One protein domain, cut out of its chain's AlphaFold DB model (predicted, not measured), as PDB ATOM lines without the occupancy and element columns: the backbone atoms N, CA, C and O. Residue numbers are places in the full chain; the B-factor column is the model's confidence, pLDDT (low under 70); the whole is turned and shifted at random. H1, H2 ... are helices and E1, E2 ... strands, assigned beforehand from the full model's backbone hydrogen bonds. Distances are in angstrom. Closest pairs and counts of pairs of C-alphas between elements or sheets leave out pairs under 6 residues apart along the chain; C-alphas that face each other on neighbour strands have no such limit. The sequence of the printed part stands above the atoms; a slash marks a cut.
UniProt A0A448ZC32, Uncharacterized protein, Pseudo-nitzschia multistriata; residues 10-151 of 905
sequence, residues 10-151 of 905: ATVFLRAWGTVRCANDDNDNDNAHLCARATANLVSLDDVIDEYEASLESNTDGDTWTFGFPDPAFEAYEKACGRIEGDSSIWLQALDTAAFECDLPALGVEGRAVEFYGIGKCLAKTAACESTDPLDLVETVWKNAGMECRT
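Overview. This is residues 10 to 151 of the 905 residues of an uncharacterized protein of Pseudo-nitzschia multistriata (UniProt A0A448ZC32). A long rod has a strongly twisted sheet of five strands, with H4 over one face, at one end, and an arm of two helices, H1 and H2, running opposite ways at the other. Between these ends lies the two-strand ribbon E3 and E6 with H3 packed on it, and the end of H2 lies beside H3. The printed part has 142 residues, with four named helices and seven named strands in the order H1 H2 E1 E2 H3 E3 E4 E5 E6 H4 E7, a mixed class of helices and strands. The five-strand sheet is mixed, in the order E1 E2 E5 E4 E7; the whole is loose, with a radius of gyration of the C-alphas of 19.0 A and spans of 64 by 28 by 25 A.

Arrangement. In the large sheet, E1 (57 to 61) and E2 (64 to 68) form an antiparallel hairpin, with N 59 and O 66 3.0 A apart. E2 is parallel to E5 (109 to 117), with N 65 and O 113 2.8 A apart. E5, which bends by 59 degrees at residue 112, forms a hairpin with E4 (98 to 104), with N 100 and O 114 2.8 A apart. E4 is antiparallel to the edge strand E7 (148 to 150), with N 101 and O 150 2.9 A apart. H4 (134 to 144) is on one face of this sheet, making two layers, a helix over a sheet, at a height over the sheet of 8.9 A. E5 runs on into E6 (120 to 124) at 67 degrees, and E6 is antiparallel to E3 (89 to 93), with N 90 and O 123 2.8 A apart. The closest C-alphas of H3 (71 to 82) and E6 are those of Cys 81 and Cys 122, 5.6 A apart. H2 (32 to 54) touches H3 with residues 45 to 52 alone, at a shallow tilt of 24 degrees, opposite ways; the C-alphas of Tyr 52 and Ala 73 are closest, at 5.5 A. H1 (10 to 22) and H2 are close but not clearly touching, the closest C-alphas being those of Cys 22 and Cys 35, 7.1 A apart. Every O i to N i+4 pair is within hydrogen-bond range in H1 and H3, against 18 of 19 in H2 and 6 of 7 in H4.

Along the chain. H1 begins at C-alpha 10, (-31.553, 43.303, -11.602), and measures 18.0 A. H2 measures 33.8 A and ends at C-alpha 54, (-35.206, 51.239, 6.989). H3 measures 16.3 A, H4 16.2 A, E4 17.9 A and E5 21.4 A; the shorter strands are E1, E2, E3, E6 and E7, which ends at C-alpha 150, (-41.554, 25.249, 9.358).

Size, cuts and confidence. The two C-alphas farthest apart are those of Asn 27 and Gly 62, 65.3 A. Residues 23 to 30 stand free. The printed part has no cut and no long link. The mean pLDDT of the printed part is 75.3; it is under 70 at residues 10 to 43, 85 to 87 and 106 to 107.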
ATOM      1  N   ALA A  10     -30.863  42.057 -11.224       33.75
ATOM      2  CA  ALA A  10     -31.553  43.303 -11.602       33.75
ATOM      3  C   ALA A  10     -30.644  44.555 -11.545       33.75
ATOM      4  O   ALA A  10     -30.504  45.245 -12.550       33.75
ATOM      5  N   THR A  11     -29.942  44.807 -10.437       35.84
ATOM      6  CA  THR A  11     -29.158  46.048 -10.255       35.84
ATOM      7  C   THR A  11     -27.868  46.064 -11.085       35.84
ATOM      8  O   THR A  11     -27.529  47.066 -11.709       35.84
ATOM      9  N   VAL A  12     -27.171  44.924 -11.172       30.89
ATOM     10  CA  VAL A  12     -25.911  44.794 -11.928       30.89
ATOM     11  C   VAL A  12     -26.163  44.718 -13.437       30.89
ATOM     12  O   VAL A  12     -25.413  45.302 -14.217       30.89
ATOM     13  N   PHE A  13     -27.233  44.048 -13.873       29.31
ATOM     14  CA  PHE A  13     -27.529  43.883 -15.296       29.31
ATOM     15  C   PHE A  13     -28.249  45.105 -15.876       29.31
ATOM     16  O   PHE A  13     -27.956  45.451 -17.010       29.31
ATOM     17  N   LEU A  14     -29.087  45.836 -15.124       35.44
ATOM     18  CA  LEU A  14     -29.639  47.121 -15.593       35.44
ATOM     19  C   LEU A  14     -28.553  48.206 -15.697       35.44
ATOM     20  O   LEU A  14     -28.521  48.931 -16.693       35.44
ATOM     21  N   ARG A  15     -27.596  48.246 -14.753       36.78
ATOM     22  CA  ARG A  15     -26.414  49.125 -14.843       36.78
ATOM     23  C   ARG A  15     -25.510  48.750 -16.021       36.78
ATOM     24  O   ARG A  15     -25.103  49.642 -16.762       36.78
ATOM     25  N   ALA A  16     -25.254  47.457 -16.253       35.47
ATOM     26  CA  ALA A  16     -24.413  46.982 -17.359       35.47
ATOM     27  C   ALA A  16     -25.085  47.104 -18.740       35.47
ATOM     28  O   ALA A  16     -24.426  47.428 -19.723       35.47
ATOM     29  N   TRP A  17     -26.395  46.873 -18.848       35.31
ATOM     30  CA  TRP A  17     -27.108  46.961 -20.127       35.31
ATOM     31  C   TRP A  17     -27.402  48.415 -20.527       35.31
ATOM     32  O   TRP A  17     -27.333  48.739 -21.713       35.31
ATOM     33  N   GLY A  18     -27.635  49.307 -19.553       40.16
ATOM     34  CA  GLY A  18     -27.732  50.754 -19.777       40.16
ATOM     35  C   GLY A  18     -26.410  51.372 -20.253       40.16
ATOM     36  O   GLY A  18     -26.392  52.091 -21.248       40.16
ATOM     37  N   THR A  19     -25.283  51.018 -19.624       43.41
ATOM     38  CA  THR A  19     -23.951  51.516 -20.034       43.41
ATOM     39  C   THR A  19     -23.471  50.934 -21.366       43.41
ATOM     40  O   THR A  19     -22.960  51.677 -22.201       43.41
ATOM     41  N   VAL A  20     -23.681  49.638 -21.635       36.72
ATOM     42  CA  VAL A  20     -23.223  48.992 -22.888       36.72
ATOM     43  C   VAL A  20     -23.985  49.484 -24.127       36.72
ATOM     44  O   VAL A  20     -23.439  49.452 -25.235       36.72
ATOM     45  N   ARG A  21     -25.228  49.961 -23.970       38.12
ATOM     46  CA  ARG A  21     -26.020  50.508 -25.081       38.12
ATOM     47  C   ARG A  21     -25.769  52.002 -25.306       38.12
ATOM     48  O   ARG A  21     -25.667  52.395 -26.461       38.12
ATOM     49  N   CYS A  22     -25.580  52.804 -24.250       42.66
ATOM     50  CA  CYS A  22     -25.238  54.225 -24.414       42.66
ATOM     51  C   CYS A  22     -23.763  54.420 -24.881       42.66
ATOM     52  O   CYS A  22     -23.463  55.458 -25.454       42.66
ATOM     53  N   ALA A  23     -22.865  53.428 -24.728       44.75
ATOM     54  CA  ALA A  23     -21.466  53.495 -25.198       44.75
ATOM     55  C   ALA A  23     -21.219  53.011 -26.648       44.75
ATOM     56  O   ALA A  23     -20.096  53.103 -27.133       44.75
ATOM     57  N   ASN A  24     -22.223  52.447 -27.335       42.06
ATOM     58  CA  ASN A  24     -22.068  51.945 -28.713       42.06
ATOM     59  C   ASN A  24     -22.775  52.796 -29.783       42.06
ATOM     60  O   ASN A  24     -22.543  52.562 -30.968       42.06
ATOM     61  N   ASP A  25     -23.585  53.783 -29.394       43.31
ATOM     62  CA  ASP A  25     -24.304  54.684 -30.309       43.31
ATOM     63  C   ASP A  25     -23.782  56.129 -30.181       43.31
ATOM     64  O   ASP A  25     -24.521  57.063 -29.880       43.31
ATOM     65  N   ASP A  26     -22.493  56.338 -30.457       42.78
ATOM     66  CA  ASP A  26     -21.830  57.659 -30.448       42.78
ATOM     67  C   ASP A  26     -22.280  58.606 -31.589       42.78
ATOM     68  O   ASP A  26     -21.567  59.550 -31.935       42.78
ATOM     69  N   ASN A  27     -23.435  58.378 -32.230       45.84
ATOM     70  CA  ASN A  27     -23.803  59.143 -33.427       45.84
ATOM     71  C   ASN A  27     -25.259  59.618 -33.553       45.84
ATOM     72  O   ASN A  27     -25.558  60.248 -34.564       45.84
ATOM     73  N   ASP A  28     -26.136  59.413 -32.561       49.84
ATOM     74  CA  ASP A  28     -27.511  59.944 -32.608       49.84
ATOM     75  C   ASP A  28     -27.885  60.723 -31.332       49.84
ATOM     76  O   ASP A  28     -28.173  60.164 -30.274       49.84
ATOM     77  N   ASN A  29     -27.937  62.057 -31.459       53.06
ATOM     78  CA  ASN A  29     -28.310  63.015 -30.404       53.06
ATOM     79  C   ASN A  29     -29.744  62.839 -29.862       53.06
ATOM     80  O   ASN A  29     -30.087  63.429 -28.836       53.06
ATOM     81  N   ASP A  30     -30.583  62.035 -30.514       53.12
ATOM     82  CA  ASP A  30     -31.993  61.876 -30.149       53.12
ATOM     83  C   ASP A  30     -32.211  60.898 -28.972       53.12
ATOM     84  O   ASP A  30     -33.256  60.941 -28.322       53.12
ATOM     85  N   ASN A  31     -31.214  60.072 -28.612       49.56
ATOM     86  CA  ASN A  31     -31.333  59.076 -27.531       49.56
ATOM     87  C   ASN A  31     -30.819  59.549 -26.156       49.56
ATOM     88  O   ASN A  31     -31.107  58.912 -25.138       49.56
ATOM     89  N   ALA A  32     -30.122  60.687 -26.080       48.84
ATOM     90  CA  ALA A  32     -29.553  61.198 -24.826       48.84
ATOM     91  C   ALA A  32     -30.629  61.527 -23.770       48.84
ATOM     92  O   ALA A  32     -30.450  61.261 -22.580       48.84
ATOM     93  N   HIS A  33     -31.792  62.027 -24.205       46.84
ATOM     94  CA  HIS A  33     -32.927  62.298 -23.317       46.84
ATOM     95  C   HIS A  33     -33.573  61.023 -22.748       46.84
ATOM     96  O   HIS A  33     -34.139  61.070 -21.655       46.84
ATOM     97  N   LEU A  34     -33.476  59.890 -23.455       46.88
ATOM     98  CA  LEU A  34     -33.968  58.592 -22.985       46.88
ATOM     99  C   LEU A  34     -32.986  57.949 -21.989       46.88
ATOM    100  O   LEU A  34     -33.443  57.455 -20.960       46.88
ATOM    101  N   CYS A  35     -31.663  58.037 -22.220       48.72
ATOM    102  CA  CYS A  35     -30.654  57.572 -21.245       48.72
ATOM    103  C   CYS A  35     -30.746  58.395 -19.934       48.72
ATOM    104  O   CYS A  35     -30.823  57.808 -18.859       48.72
ATOM    105  N   ALA A  36     -30.851  59.734 -19.991       48.31
ATOM    106  CA  ALA A  36     -30.951  60.578 -18.787       48.31
ATOM    107  C   ALA A  36     -32.211  60.296 -17.941       48.31
ATOM    108  O   ALA A  36     -32.172  60.336 -16.711       48.31
ATOM    109  N   ARG A  37     -33.334  59.979 -18.597       50.72
ATOM    110  CA  ARG A  37     -34.601  59.669 -17.922       50.72
ATOM    111  C   ARG A  37     -34.612  58.265 -17.308       50.72
ATOM    112  O   ARG A  37     -35.159  58.094 -16.224       50.72
ATOM    113  N   ALA A  38     -33.972  57.287 -17.953       48.44
ATOM    114  CA  ALA A  38     -33.795  55.943 -17.401       48.44
ATOM    115  C   ALA A  38     -32.903  55.949 -16.146       48.44
ATOM    116  O   ALA A  38     -33.235  55.294 -15.160       48.44
ATOM    117  N   THR A  39     -31.824  56.741 -16.144       49.81
ATOM    118  CA  THR A  39     -30.943  56.896 -14.975       49.81
ATOM    119  C   THR A  39     -31.659  57.571 -13.803       49.81
ATOM    120  O   THR A  39     -31.552  57.093 -12.679       49.81
ATOM    121  N   ALA A  40     -32.457  58.617 -14.051       53.38
ATOM    122  CA  ALA A  40     -33.237  59.285 -13.002       53.38
ATOM    123  C   ALA A  40     -34.268  58.352 -12.335       53.38
ATOM    124  O   ALA A  40     -34.469  58.413 -11.125       53.38
ATOM    125  N   ASN A  41     -34.888  57.453 -13.108       53.16
ATOM    126  CA  ASN A  41     -35.828  56.469 -12.570       53.16
ATOM    127  C   ASN A  41     -35.131  55.376 -11.735       53.16
ATOM    128  O   ASN A  41     -35.722  54.890 -10.775       53.16
ATOM    129  N   LEU A  42     -33.888  55.002 -12.068       54.12
ATOM    130  CA  LEU A  42     -33.106  54.037 -11.281       54.12
ATOM    131  C   LEU A  42     -32.657  54.619  -9.935       54.12
ATOM    132  O   LEU A  42     -32.777  53.930  -8.929       54.12
ATOM    133  N   VAL A  43     -32.234  55.887  -9.904       59.47
ATOM    134  CA  VAL A  43     -31.911  56.593  -8.648       59.47
ATOM    135  C   VAL A  43     -33.135  56.632  -7.729       59.47
ATOM    136  O   VAL A  43     -33.033  56.287  -6.561       59.47
ATOM    137  N   SER A  44     -34.324  56.904  -8.281       71.31
ATOM    138  CA  SER A  44     -35.560  56.908  -7.486       71.31
ATOM    139  C   SER A  44     -35.985  55.538  -6.942       71.31
ATOM    140  O   SER A  44     -36.840  55.487  -6.065       71.31
ATOM    141  N   LEU A  45     -35.459  54.434  -7.485       72.12
ATOM    142  CA  LEU A  45     -35.739  53.092  -6.969       72.12
ATOM    143  C   LEU A  45     -34.776  52.729  -5.838       72.12
ATOM    144  O   LEU A  45     -35.233  52.150  -4.863       72.12
ATOM    145  N   ASP A  46     -33.494  53.087  -5.964       70.69
ATOM    146  CA  ASP A  46     -32.495  52.892  -4.904       70.69
ATOM    147  C   ASP A  46     -32.918  53.677  -3.638       70.69
ATOM    148  O   ASP A  46     -32.998  53.089  -2.565       70.69
ATOM    149  N   ASP A  47     -33.371  54.931  -3.782       74.75
ATOM    150  CA  ASP A  47     -33.875  55.737  -2.652       74.75
ATOM    151  C   ASP A  47     -35.100  55.101  -1.952       74.75
ATOM    152  O   ASP A  47     -35.230  55.152  -0.730       74.75
ATOM    153  N   VAL A  48     -36.015  54.484  -2.717       78.62
ATOM    154  CA  VAL A  48     -37.209  53.811  -2.163       78.62
ATOM    155  C   VAL A  48     -36.855  52.460  -1.539       78.62
ATOM    156  O   VAL A  48     -37.526  52.038  -0.602       78.62
ATOM    157  N   ILE A  49     -35.824  51.773  -2.042       75.25
ATOM    158  CA  ILE A  49     -35.307  50.544  -1.429       75.25
ATOM    159  C   ILE A  49     -34.698  50.870  -0.068       75.25
ATOM    160  O   ILE A  49     -35.039  50.198   0.900       75.25
ATOM    161  N   ASP A  50     -33.886  51.923   0.022       72.06
ATOM    162  CA  ASP A  50     -33.270  52.345   1.283       72.06
ATOM    163  C   ASP A  50     -34.337  52.763   2.317       72.06
ATOM    164  O   ASP A  50     -34.258  52.381   3.485       72.06
ATOM    165  N   GLU A  51     -35.387  53.482   1.890       76.62
ATOM    166  CA  GLU A  51     -36.522  53.845   2.757       76.62
ATOM    167  C   GLU A  51     -37.352  52.618   3.183       76.62
ATOM    168  O   GLU A  51     -37.771  52.531   4.338       76.62
ATOM    169  N   TYR A  52     -37.560  51.653   2.279       76.44
ATOM    170  CA  TYR A  52     -38.268  50.405   2.573       76.44
ATOM    171  C   TYR A  52     -37.477  49.527   3.550       76.44
ATOM    172  O   TYR A  52     -38.037  49.071   4.539       76.44
ATOM    173  N   GLU A  53     -36.171  49.328   3.341       76.25
ATOM    174  CA  GLU A  53     -35.322  48.540   4.246       76.25
ATOM    175  C   GLU A  53     -35.227  49.172   5.644       76.25
ATOM    176  O   GLU A  53     -35.249  48.456   6.647       76.25
ATOM    177  N   ALA A  54     -35.210  50.506   5.724       72.81
ATOM    178  CA  ALA A  54     -35.206  51.239   6.989       72.81
ATOM    179  C   ALA A  54     -36.533  51.154   7.770       72.81
ATOM    180  O   ALA A  54     -36.550  51.453   8.965       72.81
ATOM    181  N   SER A  55     -37.639  50.750   7.134       78.44
ATOM    182  CA  SER A  55     -38.961  50.672   7.767       78.44
ATOM    183  C   SER A  55     -39.312  49.275   8.292       78.44
ATOM    184  O   SER A  55     -40.491  48.979   8.482       78.44
ATOM    185  N   LEU A  56     -38.335  48.380   8.457       83.81
ATOM    186  CA  LEU A  56     -38.586  47.045   8.996       83.81
ATOM    187  C   LEU A  56     -39.035  47.143  10.464       83.81
ATOM    188  O   LEU A  56     -38.286  47.593  11.330       83.81
ATOM    189  N   GLU A  57     -40.249  46.683  10.747       85.25
ATOM    190  CA  GLU A  57     -40.821  46.625  12.087       85.25
ATOM    191  C   GLU A  57     -40.740  45.195  12.638       85.25
ATOM    192  O   GLU A  57     -41.060  44.211  11.961       85.25
ATOM    193  N   SER A  58     -40.343  45.081  13.906       87.56
ATOM    194  CA  SER A  58     -40.404  43.833  14.668       87.56
ATOM    195  C   SER A  58     -41.190  44.040  15.957       87.56
ATOM    196  O   SER A  58     -40.892  44.973  16.705       87.56
ATOM    197  N   ASN A  59     -42.145  43.159  16.251       84.19
ATOM    198  CA  ASN A  59     -42.856  43.151  17.530       84.19
ATOM    199  C   ASN A  59     -42.868  41.735  18.133       84.19
ATOM    200  O   ASN A  59     -43.173  40.750  17.456       84.19
ATOM    201  N   THR A  60     -42.528  41.653  19.419       82.25
ATOM    202  CA  THR A  60     -42.495  40.436  20.233       82.25
ATOM    203  C   THR A  60     -43.579  40.492  21.312       82.25
ATOM    204  O   THR A  60     -43.281  40.556  22.508       82.25
ATOM    205  N   ASP A  61     -44.844  40.480  20.903       71.56
ATOM    206  CA  ASP A  61     -45.978  40.449  21.825       71.56
ATOM    207  C   ASP A  61     -46.380  38.996  22.137       71.56
ATOM    208  O   ASP A  61     -47.133  38.341  21.415       71.56
ATOM    209  N   GLY A  62     -45.891  38.482  23.269       84.31
ATOM    210  CA  GLY A  62     -46.277  37.170  23.793       84.31
ATOM    211  C   GLY A  62     -45.581  35.993  23.104       84.31
ATOM    212  O   GLY A  62     -44.354  35.935  23.055       84.31
ATOM    213  N   ASP A  63     -46.364  35.009  22.646       86.94
ATOM    214  CA  ASP A  63     -45.842  33.765  22.060       86.94
ATOM    215  C   ASP A  63     -45.558  33.846  20.551       86.94
ATOM    216  O   ASP A  63     -45.003  32.894  19.991       86.94
ATOM    217  N   THR A  64     -45.891  34.978  19.923       88.75
ATOM    218  CA  THR A  64     -45.729  35.222  18.488       88.75
ATOM    219  C   THR A  64     -44.757  36.371  18.249       88.75
ATOM    220  O   THR A  64     -44.855  37.428  18.872       88.75
ATOM    221  N   TRP A  65     -43.823  36.178  17.327       91.19
ATOM    222  CA  TRP A  65     -42.971  37.237  16.799       91.19
ATOM    223  C   TRP A  65     -43.525  37.695  15.465       91.19
ATOM    224  O   TRP A  65     -43.911  36.879  14.639       91.19
ATOM    225  N   THR A  66     -43.568  38.996  15.247       89.25
ATOM    226  CA  THR A  66     -44.048  39.571  13.992       89.25
ATOM    227  C   THR A  66     -42.909  40.354  13.356       89.25
ATOM    228  O   THR A  66     -42.263  41.152  14.035       89.25
ATOM    229  N   PHE A  67     -42.648  40.105  12.074       87.75
ATOM    230  CA  PHE A  67     -41.653  40.826  11.278       87.75
ATOM    231  C   PHE A  67     -42.305  41.302   9.991       87.75
ATOM    232  O   PHE A  67     -42.879  40.505   9.246       87.75
ATOM    233  N   GLY A  68     -42.205  42.587   9.694       90.00
ATOM    234  CA  GLY A  68     -42.803  43.084   8.473       90.00
ATOM    235  C   GLY A  68     -42.508  44.533   8.190       90.00
ATOM    236  O   GLY A  68     -41.839  45.215   8.956       90.00
ATOM    237  N   PHE A  69     -43.010  44.987   7.054       89.94
ATOM    238  CA  PHE A  69     -42.953  46.387   6.670       89.94
ATOM    239  C   PHE A  69     -44.360  46.974   6.805       89.94
ATOM    240  O   PHE A  69     -45.322  46.322   6.385       89.94
ATOM    241  N   PRO A  70     -44.511  48.179   7.376       88.50
ATOM    242  CA  PRO A  70     -45.814  48.807   7.515       88.50
ATOM    243  C   PRO A  70     -46.405  49.117   6.132       88.50
ATOM    244  O   PRO A  70     -45.673  49.440   5.189       88.50
ATOM    245  N   ASP A  71     -47.737  49.066   6.021       90.81
ATOM    246  CA  ASP A  71     -48.473  49.242   4.755       90.81
ATOM    247  C   ASP A  71     -47.989  50.431   3.897       90.81
ATOM    248  O   ASP A  71     -47.816  50.248   2.691       90.81
ATOM    249  N   PRO A  72     -47.688  51.632   4.446       89.38
ATOM    250  CA  PRO A  72     -47.246  52.762   3.627       89.38
ATOM    251  C   PRO A  72     -45.908  52.524   2.918       89.38
ATOM    252  O   PRO A  72     -45.744  52.938   1.770       89.38
ATOM    253  N   ALA A  73     -44.959  51.862   3.586       85.88
ATOM    254  CA  ALA A  73     -43.651  51.562   3.013       85.88
ATOM    255  C   ALA A  73     -43.758  50.444   1.970       85.88
ATOM    256  O   ALA A  73     -43.189  50.537   0.881       85.88
ATOM    257  N   PHE A  74     -44.571  49.428   2.264       90.81
ATOM    258  CA  PHE A  74     -44.890  48.358   1.326       90.81
ATOM    259  C   PHE A  74     -45.556  48.881   0.043       90.81
ATOM    260  O   PHE A  74     -45.090  48.583  -1.058       90.81
ATOM    261  N   GLU A  75     -46.584  49.727   0.165       91.81
ATOM    262  CA  GLU A  75     -47.266  50.348  -0.977       91.81
ATOM    263  C   GLU A  75     -46.333  51.269  -1.780       91.81
ATOM    264  O   GLU A  75     -46.415  51.330  -3.015       91.81
ATOM    265  N   ALA A  76     -45.436  51.997  -1.105       90.50
ATOM    266  CA  ALA A  76     -44.445  52.841  -1.766       90.50
ATOM    267  C   ALA A  76     -43.490  52.004  -2.629       90.50
ATOM    268  O   ALA A  76     -43.270  52.344  -3.800       90.50
ATOM    269  N   TYR A  77     -42.999  50.886  -2.090       91.00
ATOM    270  CA  TYR A  77     -42.090  49.984  -2.791       91.00
ATOM    271  C   TYR A  77     -42.777  49.223  -3.937       91.00
ATOM    272  O   TYR A  77     -42.246  49.178  -5.052       91.00
ATOM    273  N   GLU A  78     -44.007  48.734  -3.738       93.88
ATOM    274  CA  GLU A  78     -44.825  48.138  -4.805       93.88
ATOM    275  C   GLU A  78     -45.039  49.131  -5.958       93.88
ATOM    276  O   GLU A  78     -44.822  48.827  -7.139       93.88
ATOM    277  N   LYS A  79     -45.418  50.369  -5.622       93.00
ATOM    278  CA  LYS A  79     -45.660  51.421  -6.609       93.00
ATOM    279  C   LYS A  79     -44.384  51.813  -7.345       93.00
ATOM    280  O   LYS A  79     -44.461  52.124  -8.535       93.00
ATOM    281  N   ALA A  80     -43.233  51.822  -6.675       90.56
ATOM    282  CA  ALA A  80     -41.940  52.058  -7.314       90.56
ATOM    283  C   ALA A  80     -41.585  50.920  -8.282       90.56
ATOM    284  O   ALA A  80     -41.215  51.191  -9.426       90.56
ATOM    285  N   CYS A  81     -41.823  49.662  -7.891       91.62
ATOM    286  CA  CYS A  81     -41.634  48.502  -8.761       91.62
ATOM    287  C   CYS A  81     -42.480  48.581 -10.045       91.62
ATOM    288  O   CYS A  81     -41.993  48.263 -11.135       91.62
ATOM    289  N   GLY A  82     -43.724  49.067  -9.939       90.12
ATOM    290  CA  GLY A  82     -44.621  49.267 -11.081       90.12
ATOM    291  C   GLY A  82     -44.249  50.437 -12.007       90.12
ATOM    292  O   GLY A  82     -44.729  50.488 -13.139       90.12
ATOM    293  N   ARG A  83     -43.399  51.376 -11.565       87.62
ATOM    294  CA  ARG A  83     -42.936  52.521 -12.380       87.62
ATOM    295  C   ARG A  83     -41.727  52.212 -13.256       87.62
ATOM    296  O   ARG A  83     -41.346  53.064 -14.058       87.62
ATOM    297  N   ILE A  84     -41.130  51.029 -13.124       88.38
ATOM    298  CA  ILE A  84     -40.045  50.579 -13.998       88.38
ATOM    299  C   ILE A  84     -40.648  50.363 -15.400       88.38
ATOM    300  O   ILE A  84     -41.199  49.308 -15.709       88.38
ATOM    301  N   GLU A  85     -40.632  51.422 -16.221       69.00
ATOM    302  CA  GLU A  85     -41.260  51.447 -17.546       69.00
ATOM    303  C   GLU A  85     -40.708  50.330 -18.440       69.00
ATOM    304  O   GLU A  85     -39.503  50.247 -18.686       69.00
ATOM    305  N   GLY A  86     -41.618  49.511 -18.981       65.62
ATOM    306  CA  GLY A  86     -41.309  48.551 -20.042       65.62
ATOM    307  C   GLY A  86     -41.684  47.099 -19.771       65.62
ATOM    308  O   GLY A  86     -40.982  46.224 -20.271       65.62
ATOM    309  N   ASP A  87     -42.750  46.815 -19.005       68.94
ATOM    310  CA  ASP A  87     -43.177  45.432 -18.719       68.94
ATOM    311  C   ASP A  87     -42.015  44.568 -18.174       68.94
ATOM    312  O   ASP A  87     -42.022  43.354 -18.307       68.94
ATOM    313  N   SER A  88     -40.959  45.170 -17.620       81.88
ATOM    314  CA  SER A  88     -39.704  44.466 -17.340       81.88
ATOM    315  C   SER A  88     -39.588  44.010 -15.894       81.88
ATOM    316  O   SER A  88     -38.640  43.296 -15.575       81.88
ATOM    317  N   SER A  89     -40.533  44.388 -15.036       90.88
ATOM    318  CA  SER A  89     -40.624  43.956 -13.646       90.88
ATOM    319  C   SER A  89     -41.971  43.292 -13.345       90.88
ATOM    320  O   SER A  89     -42.982  43.546 -14.000       90.88
ATOM    321  N   ILE A  90     -41.965  42.408 -12.354       92.00
ATOM    322  CA  ILE A  90     -43.140  41.843 -11.698       92.00
ATOM    323  C   ILE A  90     -42.980  42.056 -10.198       92.00
ATOM    324  O   ILE A  90     -41.892  41.877  -9.646       92.00
ATOM    325  N   TRP A  91     -44.066  42.440  -9.544       93.69
ATOM    326  CA  TRP A  91     -44.139  42.482  -8.095       93.69
ATOM    327  C   TRP A  91     -44.535  41.102  -7.578       93.69
ATOM    328  O   TRP A  91     -45.556  40.555  -8.003       93.69
ATOM    329  N   LEU A  92     -43.716  40.521  -6.702       93.00
ATOM    330  CA  LEU A  92     -44.035  39.279  -6.009       93.00
ATOM    331  C   LEU A  92     -44.253  39.596  -4.529       93.00
ATOM    332  O   LEU A  92     -43.297  39.888  -3.813       93.00
ATOM    333  N   GLN A  93     -45.506  39.541  -4.091       91.81
ATOM    334  CA  GLN A  93     -45.885  39.689  -2.690       91.81
ATOM    335  C   GLN A  93     -45.930  38.309  -2.029       91.81
ATOM    336  O   GLN A  93     -46.613  37.403  -2.519       91.81
ATOM    337  N   ALA A  94     -45.215  38.147  -0.918       82.38
ATOM    338  CA  ALA A  94     -45.459  37.040  -0.008       82.38
ATOM    339  C   ALA A  94     -46.755  37.336   0.758       82.38
ATOM    340  O   ALA A  94     -46.926  38.450   1.236       82.38
ATOM    341  N   LEU A  95     -47.665  36.354   0.775       71.19
ATOM    342  CA  LEU A  95     -49.002  36.336   1.401       71.19
ATOM    343  C   LEU A  95     -49.228  37.402   2.491       71.19
ATOM    344  O   LEU A  95     -48.388  37.544   3.370       71.19
ATOM    345  N   ASP A  96     -50.407  38.042   2.493       73.44
ATOM    346  CA  ASP A  96     -50.781  39.145   3.406       73.44
ATOM    347  C   ASP A  96     -50.388  38.914   4.879       73.44
ATOM    348  O   ASP A  96     -49.966  39.843   5.559       73.44
ATOM    349  N   THR A  97     -50.467  37.664   5.345       75.81
ATOM    350  CA  THR A  97     -49.874  37.194   6.603       75.81
ATOM    351  C   THR A  97     -49.514  35.716   6.470       75.81
ATOM    352  O   THR A  97     -50.384  34.907   6.123       75.81
ATOM    353  N   ALA A  98     -48.276  35.334   6.776       81.81
ATOM    354  CA  ALA A  98     -47.873  33.928   6.840       81.81
ATOM    355  C   ALA A  98     -47.247  33.611   8.203       81.81
ATOM    356  O   ALA A  98     -46.266  34.238   8.594       81.81
ATOM    357  N   ALA A  99     -47.836  32.645   8.913       87.81
ATOM    358  CA  ALA A  99     -47.367  32.173  10.212       87.81
ATOM    359  C   ALA A  99     -46.507  30.914  10.047       87.81
ATOM    360  O   ALA A  99     -46.914  29.965   9.368       87.81
ATOM    361  N   PHE A 100     -45.352  30.892  10.702       92.38
ATOM    362  CA  PHE A 100     -44.397  29.789  10.715       92.38
ATOM    363  C   PHE A 100     -44.023  29.435  12.148       92.38
ATOM    364  O   PHE A 100     -44.073  30.285  13.021       92.38
ATOM    365  N   GLU A 101     -43.649  28.190  12.406       94.31
ATOM    366  CA  GLU A 101     -42.980  27.817  13.653       94.31
ATOM    367  C   GLU A 101     -41.478  27.835  13.390       94.31
ATOM    368  O   GLU A 101     -41.001  27.060  12.560       94.31
ATOM    369  N   CYS A 102     -40.750  28.739  14.038       94.00
ATOM    370  CA  CYS A 102     -39.320  28.924  13.836       94.00
ATOM    371  C   CYS A 102     -38.514  28.554  15.077       94.00
ATOM    372  O   CYS A 102     -38.868  28.910  16.205       94.00
ATOM    373  N   ASP A 103     -37.392  27.888  14.826       90.62
ATOM    374  CA  ASP A 103     -36.337  27.627  15.794       90.62
ATOM    375  C   ASP A 103     -35.199  28.649  15.576       90.62
ATOM    376  O   ASP A 103     -34.796  28.906  14.437       90.62
ATOM    377  N   LEU A 104     -34.678  29.238  16.659       86.38
ATOM    378  CA  LEU A 104     -33.454  30.052  16.691       86.38
ATOM    379  C   LEU A 104     -32.405  29.338  17.556       86.38
ATOM    380  O   LEU A 104     -32.316  29.596  18.765       86.38
ATOM    381  N   PRO A 105     -31.577  28.459  16.958       75.25
ATOM    382  CA  PRO A 105     -30.587  27.671  17.688       75.25
ATOM    383  C   PRO A 105     -29.580  28.534  18.456       75.25
ATOM    384  O   PRO A 105     -29.216  28.194  19.579       75.25
ATOM    385  N   ALA A 106     -29.191  29.683  17.891       66.44
ATOM    386  CA  ALA A 106     -28.244  30.617  18.504       66.44
ATOM    387  C   ALA A 106     -28.739  31.213  19.835       66.44
ATOM    388  O   ALA A 106     -27.929  31.611  20.665       66.44
ATOM    389  N   LEU A 107     -30.060  31.257  20.051       63.53
ATOM    390  CA  LEU A 107     -30.682  31.789  21.268       63.53
ATOM    391  C   LEU A 107     -31.338  30.698  22.130       63.53
ATOM    392  O   LEU A 107     -31.967  31.008  23.140       63.53
ATOM    393  N   GLY A 108     -31.230  29.423  21.735       77.62
ATOM    394  CA  GLY A 108     -31.892  28.308  22.419       77.62
ATOM    395  C   GLY A 108     -33.425  28.403  22.418       77.62
ATOM    396  O   GLY A 108     -34.070  27.915  23.347       77.62
ATOM    397  N   VAL A 109     -34.013  29.062  21.414       83.44
ATOM    398  CA  VAL A 109     -35.466  29.240  21.289       83.44
ATOM    399  C   VAL A 109     -36.005  28.251  20.260       83.44
ATOM    400  O   VAL A 109     -35.608  28.299  19.103       83.44
ATOM    401  N   GLU A 110     -36.921  27.374  20.665       89.38
ATOM    402  CA  GLU A 110     -37.556  26.386  19.780       89.38
ATOM    403  C   GLU A 110     -39.069  26.639  19.670       89.38
ATOM    404  O   GLU A 110     -39.734  26.960  20.661       89.38
ATOM    405  N   GLY A 111     -39.616  26.468  18.466       89.62
ATOM    406  CA  GLY A 111     -41.050  26.400  18.191       89.62
ATOM    407  C   GLY A 111     -41.824  27.702  18.397       89.62
ATOM    408  O   GLY A 111     -43.002  27.650  18.760       89.62
ATOM    409  N   ARG A 112     -41.201  28.872  18.204       90.19
ATOM    410  CA  ARG A 112     -41.916  30.157  18.296       90.19
ATOM    411  C   ARG A 112     -42.716  30.417  17.030       90.19
ATOM    412  O   ARG A 112     -42.216  30.215  15.927       90.19
ATOM    413  N   ALA A 113     -43.949  30.894  17.188       93.25
ATOM    414  CA  ALA A 113     -44.734  31.349  16.054       93.25
ATOM    415  C   ALA A 113     -44.125  32.652  15.521       93.25
ATOM    416  O   ALA A 113     -43.910  33.588  16.285       93.25
ATOM    417  N   VAL A 114     -43.845  32.716  14.226       92.56
ATOM    418  CA  VAL A 114     -43.328  33.890  13.534       92.56
ATOM    419  C   VAL A 114     -44.280  34.248  12.406       92.56
ATOM    420  O   VAL A 114     -44.520  33.445  11.507       92.56
ATOM    421  N   GLU A 115     -44.837  35.446  12.461       92.75
ATOM    422  CA  GLU A 115     -45.721  36.003  11.450       92.75
ATOM    423  C   GLU A 115     -44.965  37.028  10.609       92.75
ATOM    424  O   GLU A 115     -44.411  37.998  11.128       92.75
ATOM    425  N   PHE A 116     -44.961  36.819   9.296       90.56
ATOM    426  CA  PHE A 116     -44.428  37.789   8.348       90.56
ATOM    427  C   PHE A 116     -45.566  38.566   7.686       90.56
ATOM    428  O   PHE A 116     -46.540  37.952   7.238       90.56
ATOM    429  N   TYR A 117     -45.429  39.892   7.594       92.50
ATOM    430  CA  TYR A 117     -46.368  40.776   6.893       92.50
ATOM    431  C   TYR A 117     -45.626  41.805   6.027       92.50
ATOM    432  O   TYR A 117     -44.463  42.117   6.266       92.50
ATOM    433  N   GLY A 118     -46.272  42.309   4.974       90.94
ATOM    434  CA  GLY A 118     -45.700  43.374   4.137       90.94
ATOM    435  C   GLY A 118     -44.384  43.014   3.431       90.94
ATOM    436  O   GLY A 118     -43.584  43.902   3.150       90.94
ATOM    437  N   ILE A 119     -44.118  41.733   3.141       91.25
ATOM    438  CA  ILE A 119     -42.906  41.311   2.420       91.25
ATOM    439  C   ILE A 119     -43.200  41.226   0.923       91.25
ATOM    440  O   ILE A 119     -43.986  40.392   0.466       91.25
ATOM    441  N   GLY A 120     -42.522  42.061   0.141       92.56
ATOM    442  CA  GLY A 120     -42.602  42.046  -1.315       92.56
ATOM    443  C   GLY A 120     -41.233  42.160  -1.964       92.56
ATOM    444  O   GLY A 120     -40.271  42.641  -1.367       92.56
ATOM    445  N   LYS A 121     -41.119  41.688  -3.205       92.62
ATOM    446  CA  LYS A 121     -39.896  41.841  -3.993       92.62
ATOM    447  C   LYS A 121     -40.205  42.189  -5.436       92.62
ATOM    448  O   LYS A 121     -40.997  41.520  -6.099       92.62
ATOM    449  N   CYS A 122     -39.503  43.198  -5.941       93.75
ATOM    450  CA  CYS A 122     -39.499  43.513  -7.359       93.75
ATOM    451  C   CYS A 122     -38.558  42.551  -8.101       93.75
ATOM    452  O   CYS A 122     -37.350  42.528  -7.859       93.75
ATOM    453  N   LEU A 123     -39.101  41.726  -8.995       92.25
ATOM    454  CA  LEU A 123     -38.338  40.786  -9.820       92.25
ATOM    455  C   LEU A 123     -38.391  41.210 -11.283       92.25
ATOM    456  O   LEU A 123     -39.340  41.854 -11.710       92.25
ATOM    457  N   ALA A 124     -37.405  40.816 -12.088       89.25
ATOM    458  CA  ALA A 124     -37.487  41.017 -13.533       89.25
ATOM    459  C   ALA A 124     -38.605  40.142 -14.136       89.25
ATOM    460  O   ALA A 124     -38.734  38.975 -13.768       89.25
ATOM    461  N   LYS A 125     -39.377  40.648 -15.103       89.81
ATOM    462  CA  LYS A 125     -40.421  39.887 -15.814       89.81
ATOM    463  C   LYS A 125     -39.788  38.882 -16.773       89.81
ATOM    464  O   LYS A 125     -39.609  39.121 -17.966       89.81
ATOM    465  N   THR A 126     -39.390  37.742 -16.225       90.25
ATOM    466  CA  THR A 126     -38.883  36.596 -16.978       90.25
ATOM    467  C   THR A 126     -39.695  35.365 -16.609       90.25
ATOM    468  O   THR A 126     -40.133  35.241 -15.469       90.25
ATOM    469  N   ALA A 127     -39.833  34.407 -17.527       83.38
ATOM    470  CA  ALA A 127     -40.550  33.156 -17.252       83.38
ATOM    471  C   ALA A 127     -39.995  32.391 -16.029       83.38
ATOM    472  O   ALA A 127     -40.714  31.622 -15.401       83.38
ATOM    473  N   ALA A 128     -38.717  32.599 -15.684       84.25
ATOM    474  CA  ALA A 128     -38.113  32.037 -14.480       84.25
ATOM    475  C   ALA A 128     -38.590  32.763 -13.209       84.25
ATOM    476  O   ALA A 128     -38.984  32.108 -12.246       84.25
ATOM    477  N   CYS A 129     -38.616  34.098 -13.217       85.38
ATOM    478  CA  CYS A 129     -39.114  34.903 -12.100       85.38
ATOM    479  C   CYS A 129     -40.629  34.750 -11.900       85.38
ATOM    480  O   CYS A 129     -41.066  34.620 -10.765       85.38
ATOM    481  N   GLU A 130     -41.409  34.658 -12.983       87.44
ATOM    482  CA  GLU A 130     -42.862  34.408 -12.941       87.44
ATOM    483  C   GLU A 130     -43.216  33.045 -12.322       87.44
ATOM    484  O   GLU A 130     -44.336  32.844 -11.866       87.44
ATOM    485  N   SER A 131     -42.264  32.105 -12.298       88.75
ATOM    486  CA  SER A 131     -42.427  30.783 -11.682       88.75
ATOM    487  C   SER A 131     -41.912  30.687 -10.239       88.75
ATOM    488  O   SER A 131     -41.903  29.590  -9.686       88.75
ATOM    489  N   THR A 132     -41.437  31.794  -9.656       88.81
ATOM    490  CA  THR A 132     -40.922  31.813  -8.277       88.81
ATOM    491  C   THR A 132     -42.090  31.742  -7.301       88.81
ATOM    492  O   THR A 132     -43.029  32.531  -7.415       88.81
ATOM    493  N   ASP A 133     -42.047  30.794  -6.365       88.44
ATOM    494  CA  ASP A 133     -43.067  30.676  -5.325       88.44
ATOM    495  C   ASP A 133     -42.887  31.835  -4.326       88.44
ATOM    496  O   ASP A 133     -41.767  32.053  -3.860       88.44
ATOM    497  N   PRO A 134     -43.938  32.598  -3.977       84.88
ATOM    498  CA  PRO A 134     -43.855  33.600  -2.916       84.88
ATOM    499  C   PRO A 134     -43.291  33.062  -1.588       84.88
ATOM    500  O   PRO A 134     -42.670  33.820  -0.849       84.88
ATOM    501  N   LEU A 135     -43.447  31.766  -1.292       85.31
ATOM    502  CA  LEU A 135     -42.846  31.144  -0.106       85.31
ATOM    503  C   LEU A 135     -41.317  31.018  -0.196       85.31
ATOM    504  O   LEU A 135     -40.656  31.128   0.834       85.31
ATOM    505  N   ASP A 136     -40.741  30.889  -1.398       85.25
ATOM    506  CA  ASP A 136     -39.280  30.877  -1.585       85.25
ATOM    507  C   ASP A 136     -38.660  32.229  -1.162       85.25
ATOM    508  O   ASP A 136     -37.502  32.299  -0.730       85.25
ATOM    509  N   LEU A 137     -39.431  33.323  -1.274       84.12
ATOM    510  CA  LEU A 137     -39.016  34.653  -0.828       84.12
ATOM    511  C   LEU A 137     -38.934  34.718   0.701       84.12
ATOM    512  O   LEU A 137     -37.906  35.140   1.228       84.12
ATOM    513  N   VAL A 138     -39.979  34.257   1.396       84.94
ATOM    514  CA  VAL A 138     -40.012  34.211   2.869       84.94
ATOM    515  C   VAL A 138     -38.927  33.270   3.401       84.94
ATOM    516  O   VAL A 138     -38.217  33.617   4.343       84.94
ATOM    517  N   GLU A 139     -38.708  32.137   2.725       86.75
ATOM    518  CA  GLU A 139     -37.652  31.187   3.081       86.75
ATOM    519  C   GLU A 139     -36.251  31.793   2.989       86.75
ATOM    520  O   GLU A 139     -35.384  31.523   3.821       86.75
ATOM    521  N   THR A 140     -36.022  32.646   1.992       79.75
ATOM    522  CA  THR A 140     -34.751  33.362   1.856       79.75
ATOM    523  C   THR A 140     -34.550  34.360   3.000       79.75
ATOM    524  O   THR A 140     -33.449  34.448   3.540       79.75
ATOM    525  N   VAL A 141     -35.603  35.088   3.386       79.12
ATOM    526  CA  VAL A 141     -35.544  36.094   4.460       79.12
ATOM    527  C   VAL A 141     -35.202  35.442   5.801       79.12
ATOM    528  O   VAL A 141     -34.250  35.868   6.450       79.12
ATOM    529  N   TRP A 142     -35.895  34.368   6.195       86.50
ATOM    530  CA  TRP A 142     -35.627  33.752   7.497       86.50
ATOM    531  C   TRP A 142     -34.299  32.990   7.548       86.50
ATOM    532  O   TRP A 142     -33.653  32.978   8.593       86.50
ATOM    533  N   LYS A 143     -33.835  32.411   6.427       82.88
ATOM    534  CA  LYS A 143     -32.527  31.734   6.385       82.88
ATOM    535  C   LYS A 143     -31.387  32.724   6.566       82.88
ATOM    536  O   LYS A 143     -30.421  32.413   7.251       82.88
ATOM    537  N   ASN A 144     -31.520  33.916   5.985       77.44
ATOM    538  CA  ASN A 144     -30.556  34.996   6.184       77.44
ATOM    539  C   ASN A 144     -30.569  35.525   7.625       77.44
ATOM    540  O   ASN A 144     -29.544  35.996   8.101       77.44
ATOM    541  N   ALA A 145     -31.702  35.410   8.323       74.62
ATOM    542  CA  ALA A 145     -31.838  35.748   9.738       74.62
ATOM    543  C   ALA A 145     -31.429  34.605  10.695       74.62
ATOM    544  O   ALA A 145     -31.626  34.726  11.901       74.62
ATOM    545  N   GLY A 146     -30.895  33.487  10.184       83.75
ATOM    546  CA  GLY A 146     -30.471  32.348  11.009       83.75
ATOM    547  C   GLY A 146     -31.620  31.568  11.661       83.75
ATOM    548  O   GLY A 146     -31.400  30.862  12.643       83.75
ATOM    549  N   MET A 147     -32.843  31.695  11.138       88.88
ATOM    550  CA  MET A 147     -34.024  31.003  11.654       88.88
ATOM    551  C   MET A 147     -34.314  29.730  10.850       88.88
ATOM    552  O   MET A 147     -34.298  29.733   9.613       88.88
ATOM    553  N   GLU A 148     -34.657  28.648  11.546       90.81
ATOM    554  CA  GLU A 148     -35.178  27.423  10.938       90.81
ATOM    555  C   GLU A 148     -36.699  27.368  11.093       90.81
ATOM    556  O   GLU A 148     -37.225  26.904  12.100       90.81
ATOM    557  N   CYS A 149     -37.419  27.853  10.082       92.06
ATOM    558  CA  CYS A 149     -38.878  27.928  10.097       92.06
ATOM    559  C   CYS A 149     -39.551  26.748   9.382       92.06
ATOM    560  O   CYS A 149     -39.087  26.275   8.342       92.06
ATOM    561  N   ARG A 150     -40.689  26.299   9.917       92.12
ATOM    562  CA  ARG A 150     -41.554  25.249   9.358       92.12
ATOM    563  C   ARG A 150     -42.996  25.733   9.279       92.12
ATOM    564  O   ARG A 150     -43.433  26.575  10.060       92.12
ATOM    565  N   THR A 151     -43.759  25.196   8.331       87.75
ATOM    566  CA  THR A 151     -45.189  25.523   8.238       87.75
ATOM    567  C   THR A 151     -45.976  24.828   9.362       87.75
ATOM    568  O   THR A 151     -45.750  23.637   9.612       87.75
TER     569      THR A 151